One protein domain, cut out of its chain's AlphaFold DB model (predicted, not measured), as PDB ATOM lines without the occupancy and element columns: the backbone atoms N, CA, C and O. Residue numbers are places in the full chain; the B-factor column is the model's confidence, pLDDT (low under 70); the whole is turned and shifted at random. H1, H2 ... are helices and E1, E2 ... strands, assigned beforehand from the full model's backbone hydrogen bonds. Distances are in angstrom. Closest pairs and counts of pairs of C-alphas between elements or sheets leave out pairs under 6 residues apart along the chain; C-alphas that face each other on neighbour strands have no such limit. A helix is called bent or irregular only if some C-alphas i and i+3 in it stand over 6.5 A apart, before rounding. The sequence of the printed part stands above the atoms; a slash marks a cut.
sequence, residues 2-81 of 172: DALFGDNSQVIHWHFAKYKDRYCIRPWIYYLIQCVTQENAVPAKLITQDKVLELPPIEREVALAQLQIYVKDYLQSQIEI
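This is residues 2 to 81 of the 172 residues of the protein "Exodeoxyribonuclease V gamma chain" of Haemophilus influenzae 22.1-21 (UniProt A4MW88). One helix, H1, lies in the middle: a small three-stranded sheet covers one side of it, and a second helix, H2, packs on its other side, away from the sheet. H2 meets the last part of H1, residues 29 to 36, with its own first part, residues 60 to 67, and the two helices spread from there as a V, while residues 71 to 81, of which 71 to 77 belong to H2, stick out as a free arm; the sheet's other face is bare of helices. The printed part has 80 residues, with elements in the order E1, H1, E2, E3, H2; the mixed sheet runs E1, E2, E3, and the class is mixed, helices and strands. It is only just compact, close to loose, with a radius of gyration of the C-alphas of 13.8 A, and spans 38 by 33 by 21 A.

Start with the sheet, where E1, residues 10 to 14, is the parallel neighbour of E2, residues 42 to 47, at 11 degrees; look for N 13 and O 45, 2.8 A apart, and N 45 and O 11, 2.9 A. On the other side of E2 is E3, residues 52 to 54, antiparallel at 160 degrees and forming a hairpin with it; N 46 and O 53 are 2.8 A apart, within hydrogen-bond range. H1, residues 21 to 37, is on the sheet at a height of 8.5 A, over E1 and E2, and runs along the strands at 19 degrees to E2 on the local plane. Its closest C-alphas to E2 are Tyr 31 and Ala 44, 5.7 A apart. E1, H1 and E2 form a strand-helix-strand unit, two parallel strands joined through a helix, with a right-handed crossover; H1 and the sheet make two layers, a helix on one face. H2, residues 60 to 77, is not on the sheet but touches H1, its residues 60 to 67 meeting 29 to 36 of H1; the closest C-alphas, Leu 32 and Ala 63, are 5.1 A apart. The tilt is steep, 60 degrees, opposite ways. In H2 every O i to N i+4 pair is within hydrogen-bond range, in H1 10 of 13.

Find C-alpha 10 at (-1.169, 61.745, 70.825), where E1 begins, 12.6 A long. H1 runs 25.6 A from C-alpha 21 at (18.568, 58.551, 71.404), with a kink of 26 degrees near residue 28; it is neither bent nor irregular, but only just: C-alphas 23 and 26 are 6.4 A apart. E2 measures 15.5 A and E3 6.9 A. H2 runs 25.5 A to C-alpha 77 at (16.292, 45.448, 88.513).

The C-alphas farthest apart are those of Asn 8 and Glu 80, 38.9 A. The printed part has no cut, and no link is long. Look at residues 2 to 7 for pLDDT under 70; the mean of the printed part is 88.3.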
ATOM      1  N   ASP A   2     -11.843  53.957  82.599       55.34
ATOM      2  CA  ASP A   2     -11.665  55.157  81.780       55.34
ATOM      3  C   ASP A   2     -10.340  55.050  81.019       55.34
ATOM      4  O   ASP A   2      -9.350  54.533  81.553       55.34
ATOM      5  N   ALA A   3     -10.332  55.469  79.754       60.38
ATOM      6  CA  ALA A   3      -9.138  55.406  78.929       60.38
ATOM      7  C   ALA A   3      -8.033  56.278  79.555       60.38
ATOM      8  O   ALA A   3      -8.253  57.441  79.893       60.38
ATOM      9  N   LEU A   4      -6.834  55.705  79.727       64.44
ATOM     10  CA  LEU A   4      -5.696  56.372  80.385       64.44
ATOM     11  C   LEU A   4      -5.244  57.644  79.636       64.44
ATOM     12  O   LEU A   4      -4.615  58.529  80.213       64.44
ATOM     13  N   PHE A   5      -5.589  57.724  78.350       68.56
ATOM     14  CA  PHE A   5      -5.504  58.907  77.502       68.56
ATOM     15  C   PHE A   5      -6.858  59.084  76.789       68.56
ATOM     16  O   PHE A   5      -7.612  58.120  76.674       68.56
ATOM     17  N   GLY A   6      -7.186  60.280  76.290       67.31
ATOM     18  CA  GLY A   6      -8.395  60.451  75.467       67.31
ATOM     19  C   GLY A   6      -8.283  59.678  74.147       67.31
ATOM     20  O   GLY A   6      -7.167  59.510  73.651       67.31
ATOM     21  N   ASP A   7      -9.408  59.257  73.566       66.38
ATOM     22  CA  ASP A   7      -9.477  58.313  72.428       66.38
ATOM     23  C   ASP A   7      -8.690  58.730  71.171       66.38
ATOM     24  O   ASP A   7      -8.329  57.882  70.366       66.38
ATOM     25  N   ASN A   8      -8.374  60.022  71.026       72.44
ATOM     26  CA  ASN A   8      -7.575  60.577  69.922       72.44
ATOM     27  C   ASN A   8      -6.323  61.333  70.401       72.44
ATOM     28  O   ASN A   8      -5.776  62.178  69.691       72.44
ATOM     29  N   SER A   9      -5.887  61.098  71.637       82.00
ATOM     30  CA  SER A   9      -4.735  61.806  72.200       82.00
ATOM     31  C   SER A   9      -3.442  61.266  71.605       82.00
ATOM     32  O   SER A   9      -3.252  60.061  71.520       82.00
ATOM     33  N   GLN A  10      -2.514  62.143  71.234       88.56
ATOM     34  CA  GLN A  10      -1.169  61.745  70.825       88.56
ATOM     35  C   GLN A  10      -0.193  61.991  71.975       88.56
ATOM     36  O   GLN A  10      -0.171  63.075  72.563       88.56
ATOM     37  N   VAL A  11       0.673  61.021  72.265       90.06
ATOM     38  CA  VAL A  11       1.806  61.241  73.171       90.06
ATOM     39  C   VAL A  11       2.815  62.162  72.486       90.06
ATOM     40  O   VAL A  11       3.470  61.777  71.516       90.06
ATOM     41  N   ILE A  12       2.968  63.379  73.008       91.00
ATOM     42  CA  ILE A  12       3.970  64.346  72.549       91.00
ATOM     43  C   ILE A  12       4.978  64.575  73.673       91.00
ATOM     44  O   ILE A  12       4.618  64.953  74.786       91.00
ATOM     45  N   HIS A  13       6.255  64.362  73.375       93.06
ATOM     46  CA  HIS A  13       7.357  64.665  74.280       93.06
ATOM     47  C   HIS A  13       8.250  65.718  73.647       93.06
ATOM     48  O   HIS A  13       8.632  65.590  72.486       93.06
ATOM     49  N   TRP A  14       8.603  66.756  74.400       93.88
ATOM     50  CA  TRP A  14       9.464  67.818  73.903       93.88
ATOM     51  C   TRP A  14      10.661  68.027  74.825       93.88
ATOM     52  O   TRP A  14      10.561  67.908  76.045       93.88
ATOM     53  N   HIS A  15      11.809  68.339  74.232       91.38
ATOM     54  CA  HIS A  15      13.023  68.698  74.950       91.38
ATOM     55  C   HIS A  15      13.604  69.985  74.382       91.38
ATOM     56  O   HIS A  15      13.873  70.090  73.186       91.38
ATOM     57  N   PHE A  16      13.917  70.932  75.265       92.25
ATOM     58  CA  PHE A  16      14.706  72.111  74.915       92.25
ATOM     59  C   PHE A  16      16.211  71.791  74.886       92.25
ATOM     60  O   PHE A  16      17.016  72.368  75.610       92.25
ATOM     61  N   ALA A  17      16.585  70.791  74.092       91.00
ATOM     62  CA  ALA A  17      17.962  70.360  73.887       91.00
ATOM     63  C   ALA A  17      18.116  69.733  72.496       91.00
ATOM     64  O   ALA A  17      17.122  69.328  71.891       91.00
ATOM     65  N   LYS A  18      19.362  69.599  72.025       90.56
ATOM     66  CA  LYS A  18      19.689  68.785  70.844       90.56
ATOM     67  C   LYS A  18      19.306  67.320  71.057       90.56
ATOM     68  O   LYS A  18      19.381  66.819  72.186       90.56
ATOM     69  N   TYR A  19      18.934  66.643  69.976       88.81
ATOM     70  CA  TYR A  19      18.490  65.255  69.986       88.81
ATOM     71  C   TYR A  19      19.505  64.289  70.623       88.81
ATOM     72  O   TYR A  19      20.715  64.394  70.419       88.81
ATOM     73  N   LYS A  20      18.987  63.322  71.394       88.31
ATOM     74  CA  LYS A  20      19.718  62.176  71.958       88.31
ATOM     75  C   LYS A  20      18.823  60.942  71.895       88.31
ATOM     76  O   LYS A  20      17.637  61.050  72.201       88.31
ATOM     77  N   ASP A  21      19.377  59.768  71.598       86.69
ATOM     78  CA  ASP A  21      18.568  58.551  71.404       86.69
ATOM     79  C   ASP A  21      17.741  58.155  72.627       86.69
ATOM     80  O   ASP A  21      16.588  57.741  72.489       86.69
ATOM     81  N   ARG A  22      18.276  58.386  73.832       87.19
ATOM     82  CA  ARG A  22      17.564  58.136  75.094       87.19
ATOM     83  C   ARG A  22      16.257  58.914  75.238       87.19
ATOM     84  O   ARG A  22      15.373  58.476  75.966       87.19
ATOM     85  N   TYR A  23      16.109  60.047  74.548       91.12
ATOM     86  CA  TYR A  23      14.871  60.830  74.578       91.12
ATOM     87  C   TYR A  23      13.700  60.095  73.926       91.12
ATOM     88  O   TYR A  23      12.554  60.444  74.182       91.12
ATOM     89  N   CYS A  24      13.956  59.053  73.132       89.25
ATOM     90  CA  CYS A  24      12.899  58.224  72.564       89.25
ATOM     91  C   CYS A  24      12.339  57.195  73.549       89.25
ATOM     92  O   CYS A  24      11.199  56.784  73.378       89.25
ATOM     93  N   ILE A  25      13.097  56.800  74.579       90.00
ATOM     94  CA  ILE A  25      12.714  55.703  75.484       90.00
ATOM     95  C   ILE A  25      11.396  56.024  76.192       90.00
ATOM     96  O   ILE A  25      10.473  55.217  76.204       90.00
ATOM     97  N   ARG A  26      11.278  57.235  76.744       91.88
ATOM     98  CA  ARG A  26      10.078  57.651  77.471       91.88
ATOM     99  C   ARG A  26       8.831  57.716  76.574       91.88
ATOM    100  O   ARG A  26       7.893  56.983  76.873       91.88
ATOM    101  N   PRO A  27       8.776  58.531  75.499       92.75
ATOM    102  CA  PRO A  27       7.606  58.571  74.619       92.75
ATOM    103  C   PRO A  27       7.277  57.207  74.010       92.75
ATOM    104  O   PRO A  27       6.103  56.925  73.810       92.75
ATOM    105  N   TRP A  28       8.276  56.348  73.782       93.12
ATOM    106  CA  TRP A  28       8.044  54.975  73.346       93.12
ATOM    107  C   TRP A  28       7.249  54.163  74.366       93.12
ATOM    108  O   TRP A  28       6.216  53.613  74.015       93.12
ATOM    109  N   ILE A  29       7.667  54.133  75.634       93.19
ATOM    110  CA  ILE A  29       6.953  53.379  76.676       93.19
ATOM    111  C   ILE A  29       5.504  53.868  76.816       93.19
ATOM    112  O   ILE A  29       4.589  53.051  76.884       93.19
ATOM    113  N   TYR A  30       5.272  55.187  76.800       92.94
ATOM    114  CA  TYR A  30       3.909  55.735  76.834       92.94
ATOM    115  C   TYR A  30       3.094  55.339  75.598       92.94
ATOM    116  O   TYR A  30       1.926  54.982  75.735       92.94
ATOM    117  N   TYR A  31       3.709  55.354  74.414       92.31
ATOM    118  CA  TYR A  31       3.059  54.914  73.184       92.31
ATOM    119  C   TYR A  31       2.669  53.436  73.232       92.31
ATOM    120  O   TYR A  31       1.544  53.093  72.891       92.31
ATOM    121  N   LEU A  32       3.545  52.564  73.737       92.81
ATOM    122  CA  LEU A  32       3.217  51.148  73.896       92.81
ATOM    123  C   LEU A  32       2.019  50.938  74.828       92.81
ATOM    124  O   LEU A  32       1.144  50.125  74.535       92.81
ATOM    125  N   ILE A  33       1.960  51.673  75.945       92.31
ATOM    126  CA  ILE A  33       0.817  51.615  76.871       92.31
ATOM    127  C   ILE A  33      -0.456  52.050  76.144       92.31
ATOM    128  O   ILE A  33      -1.495  51.402  76.282       92.31
ATOM    129  N   GLN A  34      -0.372  53.106  75.335       90.81
ATOM    130  CA  GLN A  34      -1.485  53.579  74.524       90.81
ATOM    131  C   GLN A  34      -1.971  52.502  73.539       90.81
ATOM    132  O   GLN A  34      -3.160  52.203  73.520       90.81
ATOM    133  N   CYS A  35      -1.062  51.844  72.811       91.31
ATOM    134  CA  CYS A  35      -1.383  50.739  71.899       91.31
ATOM    135  C   CYS A  35      -2.119  49.577  72.578       91.31
ATOM    136  O   CYS A  35      -2.952  48.926  71.956       91.31
ATOM    137  N   VAL A  36      -1.810  49.285  73.844       91.56
ATOM    138  CA  VAL A  36      -2.434  48.168  74.572       91.56
ATOM    139  C   VAL A  36      -3.783  48.544  75.185       91.56
ATOM    140  O   VAL A  36      -4.655  47.677  75.316       91.56
ATOM    141  N   THR A  37      -3.953  49.812  75.564       88.88
ATOM    142  CA  THR A  37      -5.111  50.295  76.334       88.88
ATOM    143  C   THR A  37      -6.198  50.955  75.489       88.88
ATOM    144  O   THR A  37      -7.329  51.036  75.960       88.88
ATOM    145  N   GLN A  38      -5.892  51.395  74.268       85.56
ATOM    146  CA  GLN A  38      -6.828  52.084  73.377       85.56
ATOM    147  C   GLN A  38      -7.038  51.327  72.065       85.56
ATOM    148  O   GLN A  38      -6.152  50.608  71.610       85.56
ATOM    149  N   GLU A  39      -8.197  51.527  71.431       80.50
ATOM    150  CA  GLU A  39      -8.479  50.986  70.093       80.50
ATOM    151  C   GLU A  39      -7.717  51.743  68.996       80.50
ATOM    152  O   GLU A  39      -7.194  51.127  68.071       80.50
ATOM    153  N   ASN A  40      -7.594  53.070  69.132       82.06
ATOM    154  CA  ASN A  40      -6.933  53.942  68.161       82.06
ATOM    155  C   ASN A  40      -5.701  54.612  68.783       82.06
ATOM    156  O   ASN A  40      -5.792  55.670  69.402       82.06
ATOM    157  N   ALA A  41      -4.525  54.008  68.611       84.62
ATOM    158  CA  ALA A  41      -3.274  54.564  69.122       84.62
ATOM    159  C   ALA A  41      -2.520  55.350  68.040       84.62
ATOM    160  O   ALA A  41      -2.002  54.784  67.073       84.62
ATOM    161  N   VAL A  42      -2.402  56.666  68.231       88.00
ATOM    162  CA  VAL A  42      -1.625  57.536  67.337       88.00
ATOM    163  C   VAL A  42      -0.135  57.450  67.699       88.00
ATOM    164  O   VAL A  42       0.204  57.630  68.871       88.00
ATOM    165  N   PRO A  43       0.779  57.230  66.732       89.25
ATOM    166  CA  PRO A  43       2.215  57.165  67.000       89.25
ATOM    167  C   PRO A  43       2.747  58.385  67.751       89.25
ATOM    168  O   PRO A  43       2.444  59.524  67.393       89.25
ATOM    169  N   ALA A  44       3.565  58.163  68.780       90.81
ATOM    170  CA  ALA A  44       4.102  59.258  69.582       90.81
ATOM    171  C   ALA A  44       5.054  60.168  68.794       90.81
ATOM    172  O   ALA A  44       5.762  59.739  67.879       90.81
ATOM    173  N   LYS A  45       5.124  61.433  69.212       92.31
ATOM    174  CA  LYS A  45       5.978  62.465  68.621       92.31
ATOM    175  C   LYS A  45       7.004  62.963  69.634       92.31
ATOM    176  O   LYS A  45       6.666  63.319  70.758       92.31
ATOM    177  N   LEU A  46       8.264  63.010  69.220       92.75
ATOM    178  CA  LEU A  46       9.378  63.594  69.952       92.75
ATOM    179  C   LEU A  46       9.835  64.872  69.242       92.75
ATOM    180  O   LEU A  46      10.205  64.836  68.071       92.75
ATOM    181  N   ILE A  47       9.849  65.986  69.963       92.94
ATOM    182  CA  ILE A  47      10.284  67.293  69.469       92.94
ATOM    183  C   ILE A  47      11.545  67.706  70.233       92.94
ATOM    184  O   ILE A  47      11.553  67.771  71.460       92.94
ATOM    185  N   THR A  48      12.625  67.984  69.520       93.31
ATOM    186  CA  THR A  48      13.877  68.531  70.056       93.31
ATOM    187  C   THR A  48      14.177  69.862  69.373       93.31
ATOM    188  O   THR A  48      13.497  70.239  68.420       93.31
ATOM    189  N   GLN A  49      15.185  70.599  69.846       92.75
ATOM    190  CA  GLN A  49      15.544  71.897  69.247       92.75
ATOM    191  C   GLN A  49      15.898  71.797  67.756       92.75
ATOM    192  O   GLN A  49      15.723  72.750  67.007       92.75
ATOM    193  N   ASP A  50      16.430  70.651  67.349       92.56
ATOM    194  CA  ASP A  50      17.019  70.384  66.042       92.56
ATOM    195  C   ASP A  50      16.233  69.359  65.211       92.56
ATOM    196  O   ASP A  50      16.583  69.121  64.055       92.56
ATOM    197  N   LYS A  51      15.203  68.712  65.776       89.88
ATOM    198  CA  LYS A  51      14.516  67.603  65.107       89.88
ATOM    199  C   LYS A  51      13.086  67.392  65.598       89.88
ATOM    200  O   LYS A  51      12.799  67.466  66.785       89.88
ATOM    201  N   VAL A  52      12.206  67.007  64.679       90.50
ATOM    202  CA  VAL A  52      10.903  66.412  64.998       90.50
ATOM    203  C   VAL A  52      10.921  64.962  64.532       90.50
ATOM    204  O   VAL A  52      11.317  64.663  63.407       90.50
ATOM    205  N   LEU A  53      10.546  64.051  65.421       88.50
ATOM    206  CA  LEU A  53      10.548  62.613  65.203       88.50
ATOM    207  C   LEU A  53       9.172  62.045  65.509       88.50
ATOM    208  O   LEU A  53       8.663  62.221  66.609       88.50
ATOM    209  N   GLU A  54       8.609  61.303  64.569       88.94
ATOM    210  CA  GLU A  54       7.421  60.491  64.809       88.94
ATOM    211  C   GLU A  54       7.842  59.033  64.946       88.94
ATOM    212  O   GLU A  54       8.500  58.479  64.057       88.94
ATOM    213  N   LEU A  55       7.462  58.408  66.057       86.25
ATOM    214  CA  LEU A  55       7.699  56.989  66.304       86.25
ATOM    215  C   LEU A  55       6.923  56.142  65.276       86.25
ATOM    216  O   LEU A  55       5.979  56.630  64.644       86.25
ATOM    217  N   PRO A  56       7.378  54.920  64.972       84.81
ATOM    218  CA  PRO A  56       6.659  54.028  64.059       84.81
ATOM    219  C   PRO A  56       5.269  53.663  64.602       84.81
ATOM    220  O   PRO A  56       5.080  53.659  65.818       84.81
ATOM    221  N   PRO A  57       4.316  53.308  63.728       87.69
ATOM    222  CA  PRO A  57       3.161  52.537  64.158       87.69
ATOM    223  C   PRO A  57       3.606  51.142  64.616       87.69
ATOM    224  O   PRO A  57       4.554  50.575  64.070       87.69
ATOM    225  N   ILE A  58       2.923  50.591  65.613       89.12
ATOM    226  CA  ILE A  58       3.173  49.243  66.127       89.12
ATOM    227  C   ILE A  58       1.849  48.524  66.384       89.12
ATOM    228  O   ILE A  58       0.872  49.139  66.813       89.12
ATOM    229  N   GLU A  59       1.832  47.220  66.123       89.94
ATOM    230  CA  GLU A  59       0.698  46.351  66.433       89.94
ATOM    231  C   GLU A  59       0.550  46.148  67.945       89.94
ATOM    232  O   GLU A  59       1.528  46.145  68.703       89.94
ATOM    233  N   ARG A  60      -0.691  45.953  68.394       91.50
ATOM    234  CA  ARG A  60      -1.035  45.830  69.813       91.50
ATOM    235  C   ARG A  60      -0.339  44.642  70.478       91.50
ATOM    236  O   ARG A  60       0.140  44.763  71.604       91.50
ATOM    237  N   GLU A  61      -0.260  43.515  69.783       92.38
ATOM    238  CA  GLU A  61       0.349  42.272  70.253       92.38
ATOM    239  C   GLU A  61       1.855  42.450  70.470       92.38
ATOM    240  O   GLU A  61       2.392  42.075  71.515       92.38
ATOM    241  N   VAL A  62       2.532  43.100  69.516       91.94
ATOM    242  CA  VAL A  62       3.967  43.405  69.605       91.94
ATOM    243  C   VAL A  62       4.227  44.416  70.723       91.94
ATOM    244  O   VAL A  62       5.179  44.262  71.491       91.94
ATOM    245  N   ALA A  63       3.358  45.421  70.872       92.31
ATOM    246  CA  ALA A  63       3.460  46.395  71.952       92.31
ATOM    247  C   ALA A  63       3.309  45.749  73.336       92.31
ATOM    248  O   ALA A  63       4.081  46.055  74.249       92.31
ATOM    249  N   LEU A  64       2.361  44.819  73.484       94.69
ATOM    250  CA  LEU A  64       2.165  44.065  74.719       94.69
ATOM    251  C   LEU A  64       3.387  43.200  75.046       94.69
ATOM    252  O   LEU A  64       3.866  43.243  76.180       94.69
ATOM    253  N   ALA A  65       3.921  42.466  74.067       94.19
ATOM    254  CA  ALA A  65       5.126  41.659  74.251       94.19
ATOM    255  C   ALA A  65       6.323  42.521  74.690       94.19
ATOM    256  O   ALA A  65       7.042  42.168  75.628       94.19
ATOM    257  N   GLN A  66       6.500  43.697  74.082       93.75
ATOM    258  CA  GLN A  66       7.566  44.622  74.463       93.75
ATOM    259  C   GLN A  66       7.367  45.196  75.878       93.75
ATOM    260  O   GLN A  66       8.330  45.307  76.639       93.75
ATOM    261  N   LEU A  67       6.135  45.540  76.266       94.81
ATOM    262  CA  LEU A  67       5.836  45.995  77.628       94.81
ATOM    263  C   LEU A  67       6.112  44.914  78.671       94.81
ATOM    264  O   LEU A  67       6.648  45.224  79.733       94.81
ATOM    265  N   GLN A  68       5.798  43.654  78.373       95.44
ATOM    266  CA  GLN A  68       6.111  42.535  79.263       95.44
ATOM    267  C   GLN A  68       7.620  42.404  79.502       95.44
ATOM    268  O   GLN A  68       8.026  42.170  80.640       95.44
ATOM    269  N   ILE A  69       8.450  42.618  78.471       93.62
ATOM    270  CA  ILE A  69       9.914  42.665  78.614       93.62
ATOM    271  C   ILE A  69      10.311  43.796  79.567       93.62
ATOM    272  O   ILE A  69      11.015  43.541  80.540       93.62
ATOM    273  N   TYR A  70       9.808  45.020  79.354       94.06
ATOM    274  CA  TYR A  70      10.128  46.152  80.233       94.06
ATOM    275  C   TYR A  70       9.734  45.906  81.690       94.06
ATOM    276  O   TYR A  70      10.510  46.217  82.590       94.06
ATOM    277  N   VAL A  71       8.547  45.345  81.935       93.81
ATOM    278  CA  VAL A  71       8.075  45.045  83.293       93.81
ATOM    279  C   VAL A  71       8.931  43.958  83.937       93.81
ATOM    280  O   VAL A  71       9.348  44.117  85.083       93.81
ATOM    281  N   LYS A  72       9.228  42.874  83.214       93.56
ATOM    282  CA  LYS A  72      10.078  41.785  83.711       93.56
ATOM    283  C   LYS A  72      11.459  42.296  84.114       93.56
ATOM    284  O   LYS A  72      11.932  41.995  85.208       93.56
ATOM    285  N   ASP A  73      12.075  43.086  83.250       90.94
ATOM    286  CA  ASP A  73      13.406  43.640  83.467       90.94
ATOM    287  C   ASP A  73      13.411  44.667  84.605       90.94
ATOM    288  O   ASP A  73      14.271  44.619  85.484       90.94
ATOM    289  N   TYR A  74      12.380  45.514  84.689       91.88
ATOM    290  CA  TYR A  74      12.193  46.418  85.822       91.88
ATOM    291  C   TYR A  74      12.081  45.665  87.156       91.88
ATOM    292  O   TYR A  74      12.708  46.069  88.136       91.88
ATOM    293  N   LEU A  75      11.336  44.558  87.213       93.00
ATOM    294  CA  LEU A  75      11.241  43.730  88.420       93.00
ATOM    295  C   LEU A  75      12.580  43.063  88.758       93.00
ATOM    296  O   LEU A  75      12.990  43.072  89.917       93.00
ATOM    297  N   GLN A  76      13.301  42.553  87.756       90.56
ATOM    298  CA  GLN A  76      14.645  42.006  87.948       90.56
ATOM    299  C   GLN A  76      15.617  43.065  88.493       90.56
ATOM    300  O   GLN A  76      16.463  42.745  89.332       90.56
ATOM    301  N   SER A  77      15.457  44.325  88.072       88.94
ATOM    302  CA  SER A  77      16.292  45.448  88.513       88.94
ATOM    303  C   SER A  77      16.178  45.759  90.012       88.94
ATOM    304  O   SER A  77      17.081  46.367  90.583       88.94
ATOM    305  N   GLN A  78      15.098  45.308  90.668       90.81
ATOM    306  CA  GLN A  78      14.913  45.433  92.119       90.81
ATOM    307  C   GLN A  78      15.793  44.453  92.910       90.81
ATOM    308  O   GLN A  78      16.072  44.688  94.082       90.81
ATOM    309  N   ILE A  79      16.219  43.354  92.280       90.69
ATOM    310  CA  ILE A  79      17.065  42.323  92.894       90.69
ATOM    311  C   ILE A  79      18.535  42.586  92.560       90.69
ATOM    312  O   ILE A  79      19.402  42.525  93.429       90.69
ATOM    313  N   GLU A  80      18.823  42.872  91.290       86.69
ATOM    314  CA  GLU A  80      20.173  43.102  90.787       86.69
ATOM    315  C   GLU A  80      20.189  44.342  89.894       86.69
ATOM    316  O   GLU A  80      19.357  44.466  89.002       86.69
ATOM    317  N   ILE A  81      21.176  45.226  90.074       84.25
ATOM    318  CA  ILE A  81      21.328  46.415  89.226       84.25
ATOM    319  C   ILE A  81      21.404  46.002  87.751       84.25
ATOM    320  O   ILE A  81      22.343  45.325  87.322       84.25
TER     321      ILE A  81